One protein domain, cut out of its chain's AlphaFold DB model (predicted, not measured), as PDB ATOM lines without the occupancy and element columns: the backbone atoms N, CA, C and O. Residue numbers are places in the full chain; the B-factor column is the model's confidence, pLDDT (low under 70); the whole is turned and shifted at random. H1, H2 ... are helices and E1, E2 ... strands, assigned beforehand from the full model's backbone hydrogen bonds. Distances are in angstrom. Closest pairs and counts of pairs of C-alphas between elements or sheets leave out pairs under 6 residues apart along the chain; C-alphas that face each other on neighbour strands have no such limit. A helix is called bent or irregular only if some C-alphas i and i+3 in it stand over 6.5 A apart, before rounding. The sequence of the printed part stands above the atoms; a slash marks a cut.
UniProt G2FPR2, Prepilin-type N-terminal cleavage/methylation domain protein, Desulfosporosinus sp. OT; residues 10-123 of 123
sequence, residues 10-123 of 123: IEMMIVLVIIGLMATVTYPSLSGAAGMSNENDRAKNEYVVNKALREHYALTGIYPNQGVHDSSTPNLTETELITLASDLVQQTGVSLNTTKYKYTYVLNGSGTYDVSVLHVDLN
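Overview. This is residues 10 to 123 of the 123 residues of the protein "Prepilin-type N-terminal cleavage/methylation domain protein" of Desulfosporosinus sp. OT (UniProt G2FPR2). A long, bent helix, H1, makes a shaft whose residues 10 to 37 stick out alone as an arm, while its later part packs in a small compact head with the strand hairpin E1 and E2 and the shorter helix H2. In the head, H1b packs mostly on E2, and H2 touches H1b near its far end, crossing its direction. The printed part has 114 residues, with two named helices and two named strands in the order H1, H2, E1, E2; the sheet E1 - E2 is antiparallel and the class is mixed, helices and strands. The whole is extended, with a radius of gyration of the C-alphas of 21.9 A and spans of 76 by 31 by 23 A, the arm making much of the length.

Arrangement. The sheet has two strands, E1, residues 101 to 107, and E2, residues 113 to 122, a hairpin with a tight link. They are antiparallel, at 144 degrees between their directions, with N 102 and O 121 at 2.8 A and N 114 and O 106 at 2.8 A, within hydrogen-bond range. E2 bends by 105 degrees at residue 116. Helix H1, residues 10 to 60, was assigned as one helix by its hydrogen bonds but is bent, with C-alphas 25 and 28 at 7.2 A; its arms are H1a, residues 10 to 25, and H1b, residues 28 to 60, at a steep tilt of 38 degrees, only just beyond shallow. H1b and E2 have 15 pairs of C-alphas within 8 A, the closest those of Glu 46 and Val 120 at 5.4 A. H2, residues 78 to 92, touches H1b with its residues 88 to 92 alone, meeting residues 52 to 59; the closest C-alphas, of Ala 52 and Thr 92, are 6.0 A apart. Their lines are about perpendicular, only just, at 71 degrees. H2 and E2 are apart, and H1a is apart from H2, E1 and E2. Every O i to N i+4 pair is within hydrogen-bond range in H2, against 10 of 12 in H1a and 27 of 29 in H1b.

Along the chain. H1a begins at C-alpha 10 (29.411, 122.147, 144.166) and is 23.3 A long; H1b is 49.0 A long and ends at C-alpha 60 (56.593, 52.753, 132.287). H2 is 20.8 A long, E1 18.7 A and E2 19.9 A, with C-alpha 122 at (45.770, 79.665, 126.751).

Size, cuts and confidence. The C-alphas of Ile 10 and Gly 61, the two farthest apart, are 76.7 A apart. Without residues 10 to 37, the body spans 31 by 29 by 23 A. The printed part has no cut; the link from H1 to H2 is long, 17 residues. Mean pLDDT of the printed part is 87.1, and residues 27 to 31 are under 70.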
ATOM      1  N   ILE A  10      27.979 122.006 144.418       91.44
ATOM      2  CA  ILE A  10      29.411 122.147 144.166       91.44
ATOM      3  C   ILE A  10      30.232 121.055 144.864       91.44
ATOM      4  O   ILE A  10      31.203 120.582 144.282       91.44
ATOM      5  N   GLU A  11      29.813 120.575 146.042       89.88
ATOM      6  CA  GLU A  11      30.445 119.417 146.689       89.88
ATOM      7  C   GLU A  11      30.336 118.165 145.826       89.88
ATOM      8  O   GLU A  11      31.335 117.484 145.609       89.88
ATOM      9  N   MET A  12      29.162 117.890 145.259       90.19
ATOM     10  CA  MET A  12      29.015 116.745 144.359       90.19
ATOM     11  C   MET A  12      29.788 116.931 143.047       90.19
ATOM     12  O   MET A  12      30.335 115.959 142.527       90.19
ATOM     13  N   MET A  13      29.913 118.160 142.534       92.19
ATOM     14  CA  MET A  13      30.722 118.437 141.340       92.19
ATOM     15  C   MET A  13      32.210 118.165 141.580       92.19
ATOM     16  O   MET A  13      32.840 117.482 140.776       92.19
ATOM     17  N   ILE A  14      32.768 118.648 142.693       93.62
ATOM     18  CA  ILE A  14      34.184 118.434 143.025       93.62
ATOM     19  C   ILE A  14      34.467 116.941 143.237       93.62
ATOM     20  O   ILE A  14      35.469 116.433 142.737       93.62
ATOM     21  N   VAL A  15      33.568 116.215 143.908       94.31
ATOM     22  CA  VAL A  15      33.713 114.767 144.125       94.31
ATOM     23  C   VAL A  15      33.753 114.003 142.799       94.31
ATOM     24  O   VAL A  15      34.640 113.172 142.604       94.31
ATOM     25  N   LEU A  16      32.859 114.311 141.853       93.25
ATOM     26  CA  LEU A  16      32.855 113.666 140.535       93.25
ATOM     27  C   LEU A  16      34.111 113.995 139.717       93.25
ATOM     28  O   LEU A  16      34.635 113.117 139.032       93.25
ATOM     29  N   VAL A  17      34.633 115.221 139.826       94.69
ATOM     30  CA  VAL A  17      35.893 115.620 139.178       94.69
ATOM     31  C   VAL A  17      37.082 114.839 139.750       94.69
ATOM     32  O   VAL A  17      37.896 114.325 138.984       94.69
ATOM     33  N   ILE A  18      37.170 114.688 141.076       93.81
ATOM     34  CA  ILE A  18      38.251 113.927 141.724       93.81
ATOM     35  C   ILE A  18      38.161 112.436 141.371       93.81
ATOM     36  O   ILE A  18      39.178 111.832 141.032       93.81
ATOM     37  N   ILE A  19      36.960 111.843 141.387       92.50
ATOM     38  CA  ILE A  19      36.756 110.441 140.983       92.50
ATOM     39  C   ILE A  19      37.131 110.248 139.506       92.50
ATOM     40  O   ILE A  19      37.836 109.294 139.182       92.50
ATOM     41  N   GLY A  20      36.732 111.169 138.621       90.38
ATOM     42  CA  GLY A  20      37.081 111.126 137.199       90.38
ATOM     43  C   GLY A  20      38.589 111.205 136.944       90.38
ATOM     44  O   GLY A  20      39.109 110.490 136.090       90.38
ATOM     45  N   LEU A  21      39.311 112.014 137.722       90.50
ATOM     46  CA  LEU A  21      40.768 112.123 137.636       90.50
ATOM     47  C   LEU A  21      41.483 110.886 138.205       90.50
ATOM     48  O   LEU A  21      42.441 110.400 137.614       90.50
ATOM     49  N   MET A  22      41.007 110.332 139.321       89.62
ATOM     50  CA  MET A  22      41.565 109.104 139.904       89.62
ATOM     51  C   MET A  22      41.328 107.870 139.020       89.62
ATOM     52  O   MET A  22      42.171 106.969 138.962       89.62
ATOM     53  N   ALA A  23      40.195 107.821 138.313       83.88
ATOM     54  CA  ALA A  23      39.844 106.710 137.434       83.88
ATOM     55  C   ALA A  23      40.825 106.547 136.258       83.88
ATOM     56  O   ALA A  23      41.091 105.422 135.837       83.88
ATOM     57  N   THR A  24      41.406 107.639 135.746       82.56
ATOM     58  CA  THR A  24      42.349 107.573 134.615       82.56
ATOM     59  C   THR A  24      43.732 107.064 135.027       82.56
ATOM     60  O   THR A  24      44.363 106.328 134.272       82.56
ATOM     61  N   VAL A  25      44.195 107.402 136.234       80.56
ATOM     62  CA  VAL A  25      45.543 107.049 136.720       80.56
ATOM     63  C   VAL A  25      45.638 105.591 137.192       80.56
ATOM     64  O   VAL A  25      46.704 104.983 137.125       80.56
ATOM     65  N   THR A  26      44.536 105.001 137.657       72.12
ATOM     66  CA  THR A  26      44.543 103.673 138.299       72.12
ATOM     67  C   THR A  26      44.424 102.495 137.321       72.12
ATOM     68  O   THR A  26      44.931 101.409 137.608       72.12
ATOM     69  N   TYR A  27      43.844 102.703 136.134       67.19
ATOM     70  CA  TYR A  27      43.578 101.648 135.143       67.19
ATOM     71  C   TYR A  27      44.809 100.883 134.590       67.19
ATOM     72  O   TYR A  27      44.738  99.654 134.500       67.19
ATOM     73  N   PRO A  28      45.952 101.516 134.241       67.19
ATOM     74  CA  PRO A  28      47.040 100.812 133.547       67.19
ATOM     75  C   PRO A  28      47.783  99.779 134.412       67.19
ATOM     76  O   PRO A  28      48.417  98.876 133.876       67.19
ATOM     77  N   SER A  29      47.695  99.872 135.742       62.72
ATOM     78  CA  SER A  29      48.397  98.954 136.655       62.72
ATOM     79  C   SER A  29      47.752  97.562 136.752       62.72
ATOM     80  O   SER A  29      48.446  96.571 136.980       62.72
ATOM     81  N   LEU A  30      46.436  97.465 136.541       64.06
ATOM     82  CA  LEU A  30      45.685  96.226 136.755       64.06
ATOM     83  C   LEU A  30      45.773  95.263 135.560       64.06
ATOM     84  O   LEU A  30      45.821  94.049 135.756       64.06
ATOM     85  N   SER A  31      45.838  95.781 134.327       69.12
ATOM     86  CA  SER A  31      45.889  94.930 133.129       69.12
ATOM     87  C   SER A  31      47.221  94.180 132.998       69.12
ATOM     88  O   SER A  31      47.231  92.996 132.660       69.12
ATOM     89  N   GLY A  32      48.341  94.830 133.335       74.12
ATOM     90  CA  GLY A  32      49.672  94.214 133.295       74.12
ATOM     91  C   GLY A  32      49.852  93.103 134.335       74.12
ATOM     92  O   GLY A  32      50.420  92.055 134.028       74.12
ATOM     93  N   ALA A  33      49.314  93.293 135.544       77.00
ATOM     94  CA  ALA A  33      49.394  92.301 136.616       77.00
ATOM     95  C   ALA A  33      48.640  91.004 136.270       77.00
ATOM     96  O   ALA A  33      49.155  89.908 136.494       77.00
ATOM     97  N   ALA A  34      47.451  91.116 135.669       81.06
ATOM     98  CA  ALA A  34      46.667  89.958 135.242       81.06
ATOM     99  C   ALA A  34      47.359  89.169 134.113       81.06
ATOM    100  O   ALA A  34      47.421  87.940 134.167       81.06
ATOM    101  N   GLY A  35      47.933  89.866 133.123       84.50
ATOM    102  CA  GLY A  35      48.696  89.230 132.043       84.50
ATOM    103  C   GLY A  35      49.914  88.461 132.559       84.50
ATOM    104  O   GLY A  35      50.115  87.303 132.202       84.50
ATOM    105  N   MET A  36      50.676  89.067 133.474       86.19
ATOM    106  CA  MET A  36      51.850  88.434 134.081       86.19
ATOM    107  C   MET A  36      51.489  87.223 134.951       86.19
ATOM    108  O   MET A  36      52.220  86.233 134.962       86.19
ATOM    109  N   SER A  37      50.352  87.266 135.654       86.62
ATOM    110  CA  SER A  37      49.846  86.103 136.394       86.62
ATOM    111  C   SER A  37      49.540  84.938 135.453       86.62
ATOM    112  O   SER A  37      49.971  83.820 135.713       86.62
ATOM    113  N   ASN A  38      48.845  85.199 134.343       89.06
ATOM    114  CA  ASN A  38      48.489  84.161 133.376       89.06
ATOM    115  C   ASN A  38      49.720  83.526 132.721       89.06
ATOM    116  O   ASN A  38      49.756  82.306 132.571       89.06
ATOM    117  N   GLU A  39      50.723  84.334 132.375       90.88
ATOM    118  CA  GLU A  39      52.009  83.873 131.842       90.88
ATOM    119  C   GLU A  39      52.731  82.954 132.835       90.88
ATOM    120  O   GLU A  39      53.094  81.826 132.502       90.88
ATOM    121  N   ASN A  40      52.876  83.405 134.084       92.62
ATOM    122  CA  ASN A  40      53.522  82.622 135.135       92.62
ATOM    123  C   ASN A  40      52.775  81.314 135.415       92.62
ATOM    124  O   ASN A  40      53.403  80.277 135.623       92.62
ATOM    125  N   ASP A  41      51.442  81.347 135.427       93.00
ATOM    126  CA  ASP A  41      50.628  80.150 135.615       93.00
ATOM    127  C   ASP A  41      50.770  79.182 134.435       93.00
ATOM    128  O   ASP A  41      50.881  77.976 134.650       93.00
ATOM    129  N   ARG A  42      50.820  79.693 133.196       94.62
ATOM    130  CA  ARG A  42      51.043  78.886 131.988       94.62
ATOM    131  C   ARG A  42      52.407  78.200 132.027       94.62
ATOM    132  O   ARG A  42      52.467  76.982 131.894       94.62
ATOM    133  N   ALA A  43      53.472  78.953 132.304       94.00
ATOM    134  CA  ALA A  43      54.832  78.427 132.391       94.00
ATOM    135  C   ALA A  43      54.980  77.367 133.499       94.00
ATOM    136  O   ALA A  43      55.628  76.336 133.307       94.00
ATOM    137  N   LYS A  44      54.336  77.574 134.657       94.56
ATOM    138  CA  LYS A  44      54.282  76.562 135.726       94.56
ATOM    139  C   LYS A  44      53.552  75.303 135.275       94.56
ATOM    140  O   LYS A  44      54.026  74.203 135.549       94.56
ATOM    141  N   ASN A  45      52.411  75.456 134.607       94.56
ATOM    142  CA  ASN A  45      51.627  74.327 134.123       94.56
ATOM    143  C   ASN A  45      52.412  73.511 133.085       94.56
ATOM    144  O   ASN A  45      52.510  72.294 133.212       94.56
ATOM    145  N   GLU A  46      53.061  74.179 132.130       95.12
ATOM    146  CA  GLU A  46      53.954  73.550 131.151       95.12
ATOM    147  C   GLU A  46      55.083  72.769 131.826       95.12
ATOM    148  O   GLU A  46      55.333  71.611 131.491       95.12
ATOM    149  N   TYR A  47      55.725  73.354 132.837       95.44
ATOM    150  CA  TYR A  47      56.763  72.669 133.602       95.44
ATOM    151  C   TYR A  47      56.241  71.410 134.312       95.44
ATOM    152  O   TYR A  47      56.874  70.352 134.239       95.44
ATOM    153  N   VAL A  48      55.095  71.508 134.994       95.06
ATOM    154  CA  VAL A  48      54.495  70.398 135.750       95.06
ATOM    155  C   VAL A  48      54.096  69.254 134.821       95.06
ATOM    156  O   VAL A  48      54.412  68.101 135.107       95.06
ATOM    157  N   VAL A  49      53.474  69.563 133.685       94.06
ATOM    158  CA  VAL A  49      53.036  68.557 132.711       94.06
ATOM    159  C   VAL A  49      54.223  67.875 132.039       94.06
ATOM    160  O   VAL A  49      54.276  66.650 131.981       94.06
ATOM    161  N   ASN A  50      55.240  68.631 131.623       94.50
ATOM    162  CA  ASN A  50      56.451  68.041 131.051       94.50
ATOM    163  C   ASN A  50      57.237  67.207 132.072       94.50
ATOM    164  O   ASN A  50      57.858  66.201 131.719       94.50
ATOM    165  N   LYS A  51      57.212  67.586 133.354       95.38
ATOM    166  CA  LYS A  51      57.754  66.743 134.425       95.38
ATOM    167  C   LYS A  51      56.969  65.435 134.540       95.38
ATOM    168  O   LYS A  51      57.602  64.388 134.614       95.38
ATOM    169  N   ALA A  52      55.640  65.494 134.509       94.38
ATOM    170  CA  ALA A  52      54.778  64.317 134.563       94.38
ATOM    171  C   ALA A  52      55.017  63.369 133.377       94.38
ATOM    172  O   ALA A  52      55.132  62.165 133.575       94.38
ATOM    173  N   LEU A  53      55.204  63.895 132.163       93.31
ATOM    174  CA  LEU A  53      55.570  63.093 130.987       93.31
ATOM    175  C   LEU A  53      56.870  62.311 131.200       93.31
ATOM    176  O   LEU A  53      56.928  61.108 130.952       93.31
ATOM    177  N   ARG A  54      57.916  62.985 131.689       93.69
ATOM    178  CA  ARG A  54      59.206  62.337 131.975       93.69
ATOM    179  C   ARG A  54      59.106  61.324 133.111       93.69
ATOM    180  O   ARG A  54      59.768  60.294 133.064       93.69
ATOM    181  N   GLU A  55      58.295  61.611 134.121       94.44
ATOM    182  CA  GLU A  55      58.044  60.713 135.247       94.44
ATOM    183  C   GLU A  55      57.292  59.455 134.797       94.44
ATOM    184  O   GLU A  55      57.727  58.345 135.095       94.44
ATOM    185  N   HIS A  56      56.253  59.608 133.973       94.00
ATOM    186  CA  HIS A  56      55.556  58.493 133.336       94.00
ATOM    187  C   HIS A  56      56.519  57.625 132.519       94.00
ATOM    188  O   HIS A  56      56.523  56.403 132.666       94.00
ATOM    189  N   TYR A  57      57.375  58.242 131.698       93.44
ATOM    190  CA  TYR A  57      58.392  57.520 130.932       93.44
ATOM    191  C   TYR A  57      59.382  56.778 131.837       93.44
ATOM    192  O   TYR A  57      59.705  55.623 131.579       93.44
ATOM    193  N   ALA A  58      59.829  57.397 132.931       94.19
ATOM    194  CA  ALA A  58      60.735  56.757 133.882       94.19
ATOM    195  C   ALA A  58      60.110  55.528 134.570       94.19
ATOM    196  O   ALA A  58      60.829  54.586 134.897       94.19
ATOM    197  N   LEU A  59      58.789  55.530 134.778       92.50
ATOM    198  CA  LEU A  59      58.059  54.436 135.425       92.50
ATOM    199  C   LEU A  59      57.647  53.323 134.454       92.50
ATOM    200  O   LEU A  59      57.694  52.147 134.808       92.50
ATOM    201  N   THR A  60      57.225  53.682 133.242       92.25
ATOM    202  CA  THR A  60      56.593  52.753 132.287       92.25
ATOM    203  C   THR A  60      57.474  52.416 131.083       92.25
ATOM    204  O   THR A  60      57.187  51.470 130.355       92.25
ATOM    205  N   GLY A  61      58.543  53.182 130.857       89.56
ATOM    206  CA  GLY A  61      59.413  53.079 129.683       89.56
ATOM    207  C   GLY A  61      58.824  53.680 128.403       89.56
ATOM    208  O   GLY A  61      59.470  53.613 127.358       89.56
ATOM    209  N   ILE A  62      57.620  54.260 128.462       89.75
ATOM    210  CA  ILE A  62      56.914  54.837 127.313       89.75
ATOM    211  C   ILE A  62      56.307  56.196 127.670       89.75
ATOM    212  O   ILE A  62      55.928  56.448 128.814       89.75
ATOM    213  N   TYR A  63      56.229  57.100 126.693       88.75
ATOM    214  CA  TYR A  63      55.461  58.332 126.870       88.75
ATOM    215  C   TYR A  63      53.971  58.026 126.687       88.75
ATOM    216  O   TYR A  63      53.629  57.192 125.845       88.75
ATOM    217  N   PRO A  64      53.085  58.674 127.454       84.56
ATOM    218  CA  PRO A  64      51.654  58.554 127.232       84.56
ATOM    219  C   PRO A  64      51.299  59.199 125.886       84.56
ATOM    220  O   PRO A  64      51.875  60.216 125.503       84.56
ATOM    221  N   ASN A  65      50.363  58.582 125.169       76.88
ATOM    222  CA  ASN A  65      49.958  58.956 123.813       76.88
ATOM    223  C   ASN A  65      51.105  58.981 122.772       76.88
ATOM    224  O   ASN A  65      51.614  60.030 122.387       76.88
ATOM    225  N   GLN A  66      51.490  57.802 122.271       71.00
ATOM    226  CA  GLN A  66      52.522  57.628 121.230       71.00
ATOM    227  C   GLN A  66      51.967  57.751 119.796       71.00
ATOM    228  O   GLN A  66      52.431  57.052 118.892       71.00
ATOM    229  N   GLY A  67      50.944  58.587 119.583       70.69
ATOM    230  CA  GLY A  67      50.379  58.828 118.254       70.69
ATOM    231  C   GLY A  67      51.452  59.276 117.254       70.69
ATOM    232  O   GLY A  67      52.433  59.928 117.619       70.69
ATOM    233  N   VAL A  68      51.297  58.912 115.978       71.00
ATOM    234  CA  VAL A  68      52.171  59.442 114.920       71.00
ATOM    235  C   VAL A  68      51.678  60.841 114.571       71.00
ATOM    236  O   VAL A  68      50.633  60.998 113.938       71.00
ATOM    237  N   HIS A  69      52.442  61.845 114.993       79.50
ATOM    238  CA  HIS A  69      52.167  63.248 114.710       79.50
ATOM    239  C   HIS A  69      53.178  63.785 113.694       79.50
ATOM    240  O   HIS A  69      54.377  63.899 113.967       79.50
ATOM    241  N   ASP A  70      52.691  64.112 112.502       80.12
ATOM    242  CA  ASP A  70      53.478  64.679 111.408       80.12
ATOM    243  C   ASP A  70      52.791  65.925 110.821       80.12
ATOM    244  O   ASP A  70      51.874  66.494 111.408       80.12
ATOM    245  N   SER A  71      53.229  66.374 109.644       78.00
ATOM    246  CA  SER A  71      52.626  67.532 108.967       78.00
ATOM    247  C   SER A  71      51.140  67.351 108.598       78.00
ATOM    248  O   SER A  71      50.453  68.344 108.373       78.00
ATOM    249  N   SER A  72      50.640  66.114 108.526       78.81
ATOM    250  CA  SER A  72      49.239  65.768 108.252       78.81
ATOM    251  C   SER A  72      48.394  65.596 109.522       78.81
ATOM    252  O   SER A  72      47.194  65.870 109.492       78.81
ATOM    253  N   THR A  73      49.016  65.231 110.648       78.19
ATOM    254  CA  THR A  73      48.388  65.097 111.978       78.19
ATOM    255  C   THR A  73      49.143  65.910 113.037       78.19
ATOM    256  O   THR A  73      49.734  65.356 113.968       78.19
ATOM    257  N   PRO A  74      49.129  67.251 112.939       74.81
ATOM    258  CA  PRO A  74      50.094  68.087 113.644       74.81
ATOM    259  C   PRO A  74      49.905  68.174 115.159       74.81
ATOM    260  O   PRO A  74      50.737  68.758 115.845       74.81
ATOM    261  N   ASN A  75      48.791  67.682 115.703       83.88
ATOM    262  CA  ASN A  75      48.463  67.915 117.101       83.88
ATOM    263  C   ASN A  75      47.557  66.835 117.700       83.88
ATOM    264  O   ASN A  75      46.945  66.065 116.960       83.88
ATOM    265  N   LEU A  76      47.458  66.841 119.032       84.88
ATOM    266  CA  LEU A  76      46.552  66.018 119.824       84.88
ATOM    267  C   LEU A  76      45.105  66.199 119.361       84.88
ATOM    268  O   LEU A  76      44.555  67.304 119.388       84.88
ATOM    269  N   THR A  77      44.462  65.098 118.991       85.06
ATOM    270  CA  THR A  77      43.005  65.035 118.890       85.06
ATOM    271  C   THR A  77      42.372  65.046 120.284       85.06
ATOM    272  O   THR A  77      43.019  64.763 121.293       85.06
ATOM    273  N   GLU A  78      41.078  65.350 120.365       83.81
ATOM    274  CA  GLU A  78      40.354  65.392 121.643       83.81
ATOM    275  C   GLU A  78      40.400  64.042 122.384       83.81
ATOM    276  O   GLU A  78      40.608  63.995 123.595       83.81
ATOM    277  N   THR A  79      40.318  62.931 121.647       86.56
ATOM    278  CA  THR A  79      40.435  61.568 122.194       86.56
ATOM    279  C   THR A  79      41.830  61.280 122.755       86.56
ATOM    280  O   THR A  79      41.967  60.683 123.827       86.56
ATOM    281  N   GLU A  80      42.875  61.709 122.049       88.25
ATOM    282  CA  GLU A  80      44.266  61.550 122.486       88.25
ATOM    283  C   GLU A  80      44.556  62.403 123.723       88.25
ATOM    284  O   GLU A  80      45.189  61.922 124.661       88.25
ATOM    285  N   LEU A  81      44.018  63.626 123.784       88.69
ATOM    286  CA  LEU A  81      44.135  64.498 124.952       88.69
ATOM    287  C   LEU A  81      43.468  63.890 126.194       88.69
ATOM    288  O   LEU A  81      44.024  63.972 127.288       88.69
ATOM    289  N   ILE A  82      42.301  63.257 126.041       88.62
ATOM    290  CA  ILE A  82      41.613  62.563 127.142       88.62
ATOM    291  C   ILE A  82      42.434  61.363 127.628       88.62
ATOM    292  O   ILE A  82      42.584  61.167 128.835       88.62
ATOM    293  N   THR A  83      42.986  60.580 126.700       90.44
ATOM    294  CA  THR A  83      43.809  59.404 127.024       90.44
ATOM    295  C   THR A  83      45.078  59.825 127.761       90.44
ATOM    296  O   THR A  83      45.343  59.348 128.861       90.44
ATOM    297  N   LEU A  84      45.792  60.816 127.223       90.56
ATOM    298  CA  LEU A  84      46.951  61.441 127.851       90.56
ATOM    299  C   LEU A  84      46.634  61.960 129.262       90.56
ATOM    300  O   LEU A  84      47.386  61.699 130.200       90.56
ATOM    301  N   ALA A  85      45.527  62.692 129.425       91.69
ATOM    302  CA  ALA A  85      45.111  63.217 130.724       91.69
ATOM    303  C   ALA A  85      44.876  62.091 131.737       91.69
ATOM    304  O   ALA A  85      45.308  62.195 132.884       91.69
ATOM    305  N   SER A  86      44.216  61.014 131.311       92.25
ATOM    306  CA  SER A  86      43.961  59.844 132.149       92.25
ATOM    307  C   SER A  86      45.264  59.152 132.560       92.25
ATOM    308  O   SER A  86      45.465  58.893 133.746       92.25
ATOM    309  N   ASP A  87      46.176  58.904 131.620       92.19
ATOM    310  CA  ASP A  87      47.444  58.216 131.892       92.19
ATOM    311  C   ASP A  87      48.329  59.001 132.869       92.19
ATOM    312  O   ASP A  87      48.875  58.439 133.826       92.19
ATOM    313  N   LEU A  88      48.424  60.324 132.687       92.38
ATOM    314  CA  LEU A  88      49.190  61.192 133.582       92.38
ATOM    315  C   LEU A  88      48.611  61.211 134.998       92.38
ATOM    316  O   LEU A  88      49.372  61.105 135.965       92.38
ATOM    317  N   VAL A  89      47.286  61.285 135.142       94.31
ATOM    318  CA  VAL A  89      46.638  61.235 136.460       94.31
ATOM    319  C   VAL A  89      46.890  59.887 137.134       94.31
ATOM    320  O   VAL A  89      47.242  59.860 138.310       94.31
ATOM    321  N   GLN A  90      46.769  58.781 136.399       92.94
ATOM    322  CA  GLN A  90      46.887  57.437 136.970       92.94
ATOM    323  C   GLN A  90      48.316  57.080 137.394       92.94
ATOM    324  O   GLN A  90      48.490  56.394 138.398       92.94
ATOM    325  N   GLN A  91      49.334  57.536 136.657       91.44
ATOM    326  CA  GLN A  91      50.732  57.187 136.944       91.44
ATOM    327  C   GLN A  91      51.470  58.233 137.785       91.44
ATOM    328  O   GLN A  91      52.378  57.882 138.534       91.44
ATOM    329  N   THR A  92      51.109  59.515 137.670       92.19
ATOM    330  CA  THR A  92      51.855  60.623 138.302       92.19
ATOM    331  C   THR A  92      51.000  61.505 139.215       92.19
ATOM    332  O   THR A  92      51.532  62.352 139.930       92.19
ATOM    333  N   GLY A  93      49.671  61.344 139.197       91.94
ATOM    334  CA  GLY A  93      48.736  62.179 139.957       91.94
ATOM    335  C   GLY A  93      48.522  63.586 139.387       91.94
ATOM    336  O   GLY A  93      47.820  64.391 139.999       91.94
ATOM    337  N   VAL A  94      49.107  63.911 138.231       93.75
ATOM    338  CA  VAL A  94      49.020  65.243 137.618       93.75
ATOM    339  C   VAL A  94      47.804  65.341 136.700       93.75
ATOM    340  O   VAL A  94      47.699  64.618 135.715       93.75
ATOM    341  N   SER A  95      46.900  66.276 137.002       92.56
ATOM    342  CA  SER A  95      45.735  66.598 136.169       92.56
ATOM    343  C   SER A  95      46.056  67.673 135.129       92.56
ATOM    344  O   SER A  95      46.680  68.685 135.449       92.56
ATOM    345  N   LEU A  96      45.547  67.509 133.908       92.12
ATOM    346  CA  LEU A  96      45.580  68.553 132.883       92.12
ATOM    347  C   LEU A  96      44.374  69.485 133.031       92.12
ATOM    348  O   LEU A  96      43.228  69.041 133.021       92.12
ATOM    349  N   ASN A  97      44.615  70.795 133.115       91.19
ATOM    350  CA  ASN A  97      43.545  71.790 133.044       91.19
ATOM    351  C   ASN A  97      43.230  72.119 131.578       91.19
ATOM    352  O   ASN A  97      43.710  73.118 131.042       91.19
ATOM    353  N   THR A  98      42.461  71.250 130.928       89.12
ATOM    354  CA  THR A  98      42.065  71.376 129.512       89.12
ATOM    355  C   THR A  98      41.014  72.464 129.274       89.12
ATOM    356  O   THR A  98      40.818  72.903 128.145       89.12
ATOM    357  N   THR A  99      40.353  72.950 130.332       90.75
ATOM    358  CA  THR A  99      39.416  74.081 130.252       90.75
ATOM    359  C   THR A  99      40.143  75.415 130.115       90.75
ATOM    360  O   THR A  99      39.677  76.294 129.393       90.75
ATOM    361  N   LYS A 100      41.282  75.588 130.795       89.88
ATOM    362  CA  LYS A 100      42.070  76.830 130.750       89.88
ATOM    363  C   LYS A 100      43.146  76.809 129.666       89.88
ATOM    364  O   LYS A 100      43.453  77.865 129.114       89.88
ATOM    365  N   TYR A 101      43.718  75.640 129.385       93.06
ATOM    366  CA  TYR A 101      44.890  75.519 128.528       93.06
ATOM    367  C   TYR A 101      44.700  74.529 127.377       93.06
ATOM    368  O   TYR A 101      44.065  73.486 127.537       93.06
ATOM    369  N   LYS A 102      45.344  74.841 126.250       91.50
ATOM    370  CA  LYS A 102      45.605  73.936 125.127       91.50
ATOM    371  C   LYS A 102      46.967  73.288 125.329       91.50
ATOM    372  O   LYS A 102      47.910  73.967 125.724       91.50
ATOM    373  N   TYR A 103      47.062  71.998 125.029       91.25
ATOM    374  CA  TYR A 103      48.314  71.244 125.057       91.25
ATOM    375  C   TYR A 103      48.635  70.819 123.636       91.25
ATOM    376  O   TYR A 103      47.764  70.271 122.961       91.25
ATOM    377  N   THR A 104      49.848  71.101 123.175       89.88
ATOM    378  CA  THR A 104      50.257  70.816 121.801       89.88
ATOM    379  C   THR A 104      51.639  70.190 121.753       89.88
ATOM    380  O   THR A 104      52.464  70.443 122.629       89.88
ATOM    381  N   TYR A 105      51.903  69.348 120.756       89.25
ATOM    382  CA  TYR A 105      53.246  68.806 120.573       89.25
ATOM    383  C   TYR A 105      54.182  69.827 119.928       89.25
ATOM    384  O   TYR A 105      53.766  70.679 119.140       89.25
ATOM    385  N   VAL A 106      55.471  69.710 120.240       86.75
ATOM    386  CA  VAL A 106      56.513  70.583 119.687       86.75
ATOM    387  C   VAL A 106      57.091  69.961 118.419       86.75
ATOM    388  O   VAL A 106      57.401  68.776 118.389       86.75
ATOM    389  N   LEU A 107      57.261  70.747 117.355       84.81
ATOM    390  CA  LEU A 107      57.882  70.271 116.117       84.81
ATOM    391  C   LEU A 107      59.393  70.049 116.317       84.81
ATOM    392  O   LEU A 107      60.116  70.971 116.697       84.81
ATOM    393  N   ASN A 108      59.889  68.858 115.987       80.69
ATOM    394  CA  ASN A 108      61.322  68.585 115.905       80.69
ATOM    395  C   ASN A 108      61.931  69.152 114.617       80.69
ATOM    396  O   ASN A 108      61.253  69.335 113.606       80.69
ATOM    397  N   GLY A 109      63.259  69.318 114.598       78.19
ATOM    398  CA  GLY A 109      64.003  69.777 113.414       78.19
ATOM    399  C   GLY A 109      63.865  68.885 112.167       78.19
ATOM    400  O   GLY A 109      64.265  69.289 111.080       78.19
ATOM    401  N   SER A 110      63.287  67.689 112.312       75.62
ATOM    402  CA  SER A 110      63.005  66.733 111.233       75.62
ATOM    403  C   SER A 110      61.593  66.854 110.639       75.62
ATOM    404  O   SER A 110      61.273  66.112 109.717       75.62
ATOM    405  N   GLY A 111      60.740  67.756 111.150       75.31
ATOM    406  CA  GLY A 111      59.356  67.938 110.677       75.31
ATOM    407  C   GLY A 111      58.323  66.970 111.278       75.31
ATOM    408  O   GLY A 111      57.166  66.970 110.860       75.31
ATOM    409  N   THR A 112      58.729  66.162 112.259       80.31
ATOM    410  CA  THR A 112      57.860  65.297 113.078       80.31
ATOM    411  C   THR A 112      57.631  65.955 114.435       80.31
ATOM    412  O   THR A 112      58.523  66.633 114.940       80.31
ATOM    413  N   TYR A 113      56.469  65.758 115.043       83.69
ATOM    414  CA  TYR A 113      56.178  66.297 116.369       83.69
ATOM    415  C   TYR A 113      56.749  65.402 117.481       83.69
ATOM    416  O   TYR A 113      56.728  64.175 117.385       83.69
ATOM    417  N   ASP A 114      57.300  66.022 118.523       84.19
ATOM    418  CA  ASP A 114      57.905  65.364 119.676       84.19
ATOM    419  C   ASP A 114      56.847  65.005 120.719       84.19
ATOM    420  O   ASP A 114      56.310  65.883 121.394       84.19
ATOM    421  N   VAL A 115      56.588  63.709 120.899       83.56
ATOM    422  CA  VAL A 115      55.635  63.223 121.907       83.56
ATOM    423  C   VAL A 115      56.152  63.324 123.346       83.56
ATOM    424  O   VAL A 115      55.394  63.105 124.291       83.56
ATOM    425  N   SER A 116      57.434  63.651 123.538       85.00
ATOM    426  CA  SER A 116      58.053  63.771 124.861       85.00
ATOM    427  C   SER A 116      57.871  65.144 125.513       85.00
ATOM    428  O   SER A 116      58.123  65.285 126.716       85.00
ATOM    429  N   VAL A 117      57.424  66.144 124.743       89.00
ATOM    430  CA  VAL A 117      57.273  67.529 125.195       89.00
ATOM    431  C   VAL A 117      55.937  68.103 124.740       89.00
ATOM    432  O   VAL A 117      55.570  68.018 123.570       89.00
ATOM    433  N   LEU A 118      55.239  68.751 125.671       91.06
ATOM    434  CA  LEU A 118      54.028  69.513 125.394       91.06
ATOM    435  C   LEU A 118      54.270  70.999 125.608       91.06
ATOM    436  O   LEU A 118      54.787  71.409 126.650       91.06
ATOM    437  N   HIS A 119      53.825  71.790 124.644       91.94
ATOM    438  CA  HIS A 119      53.659  73.222 124.785       91.94
ATOM    439  C   HIS A 119      52.268  73.532 125.338       91.94
ATOM    440  O   HIS A 119      51.288  72.861 124.998       91.94
ATOM    441  N   VAL A 120      52.183  74.532 126.215       93.50
ATOM    442  CA  VAL A 120      50.931  74.936 126.860       93.50
ATOM    443  C   VAL A 120      50.577  76.342 126.418       93.50
ATOM    444  O   VAL A 120      51.323  77.278 126.686       93.50
ATOM    445  N   ASP A 121      49.388  76.488 125.844       91.06
ATOM    446  CA  ASP A 121      48.808  77.765 125.438       91.06
ATOM    447  C   ASP A 121      47.508  78.047 126.186       91.06
ATOM    448  O   ASP A 121      46.863  77.142 126.709       91.06
ATOM    449  N   LEU A 122      47.103  79.315 126.255       88.12
ATOM    450  CA  LEU A 122      45.770  79.665 126.751       88.12
ATOM    451  C   LEU A 122      44.705  79.262 125.718       88.12
ATOM    452  O   LEU A 122      44.930  79.353 124.507       88.12
ATOM    453  N   ASN A 123      43.551  78.800 126.208       85.38
ATOM    454  CA  ASN A 123      42.386  78.542 125.357       85.38
ATOM    455  C   ASN A 123      41.870  79.808 124.667       85.38
ATOM    456  O   ASN A 123      41.838  80.874 125.318       85.38
TER     457      ASN A 123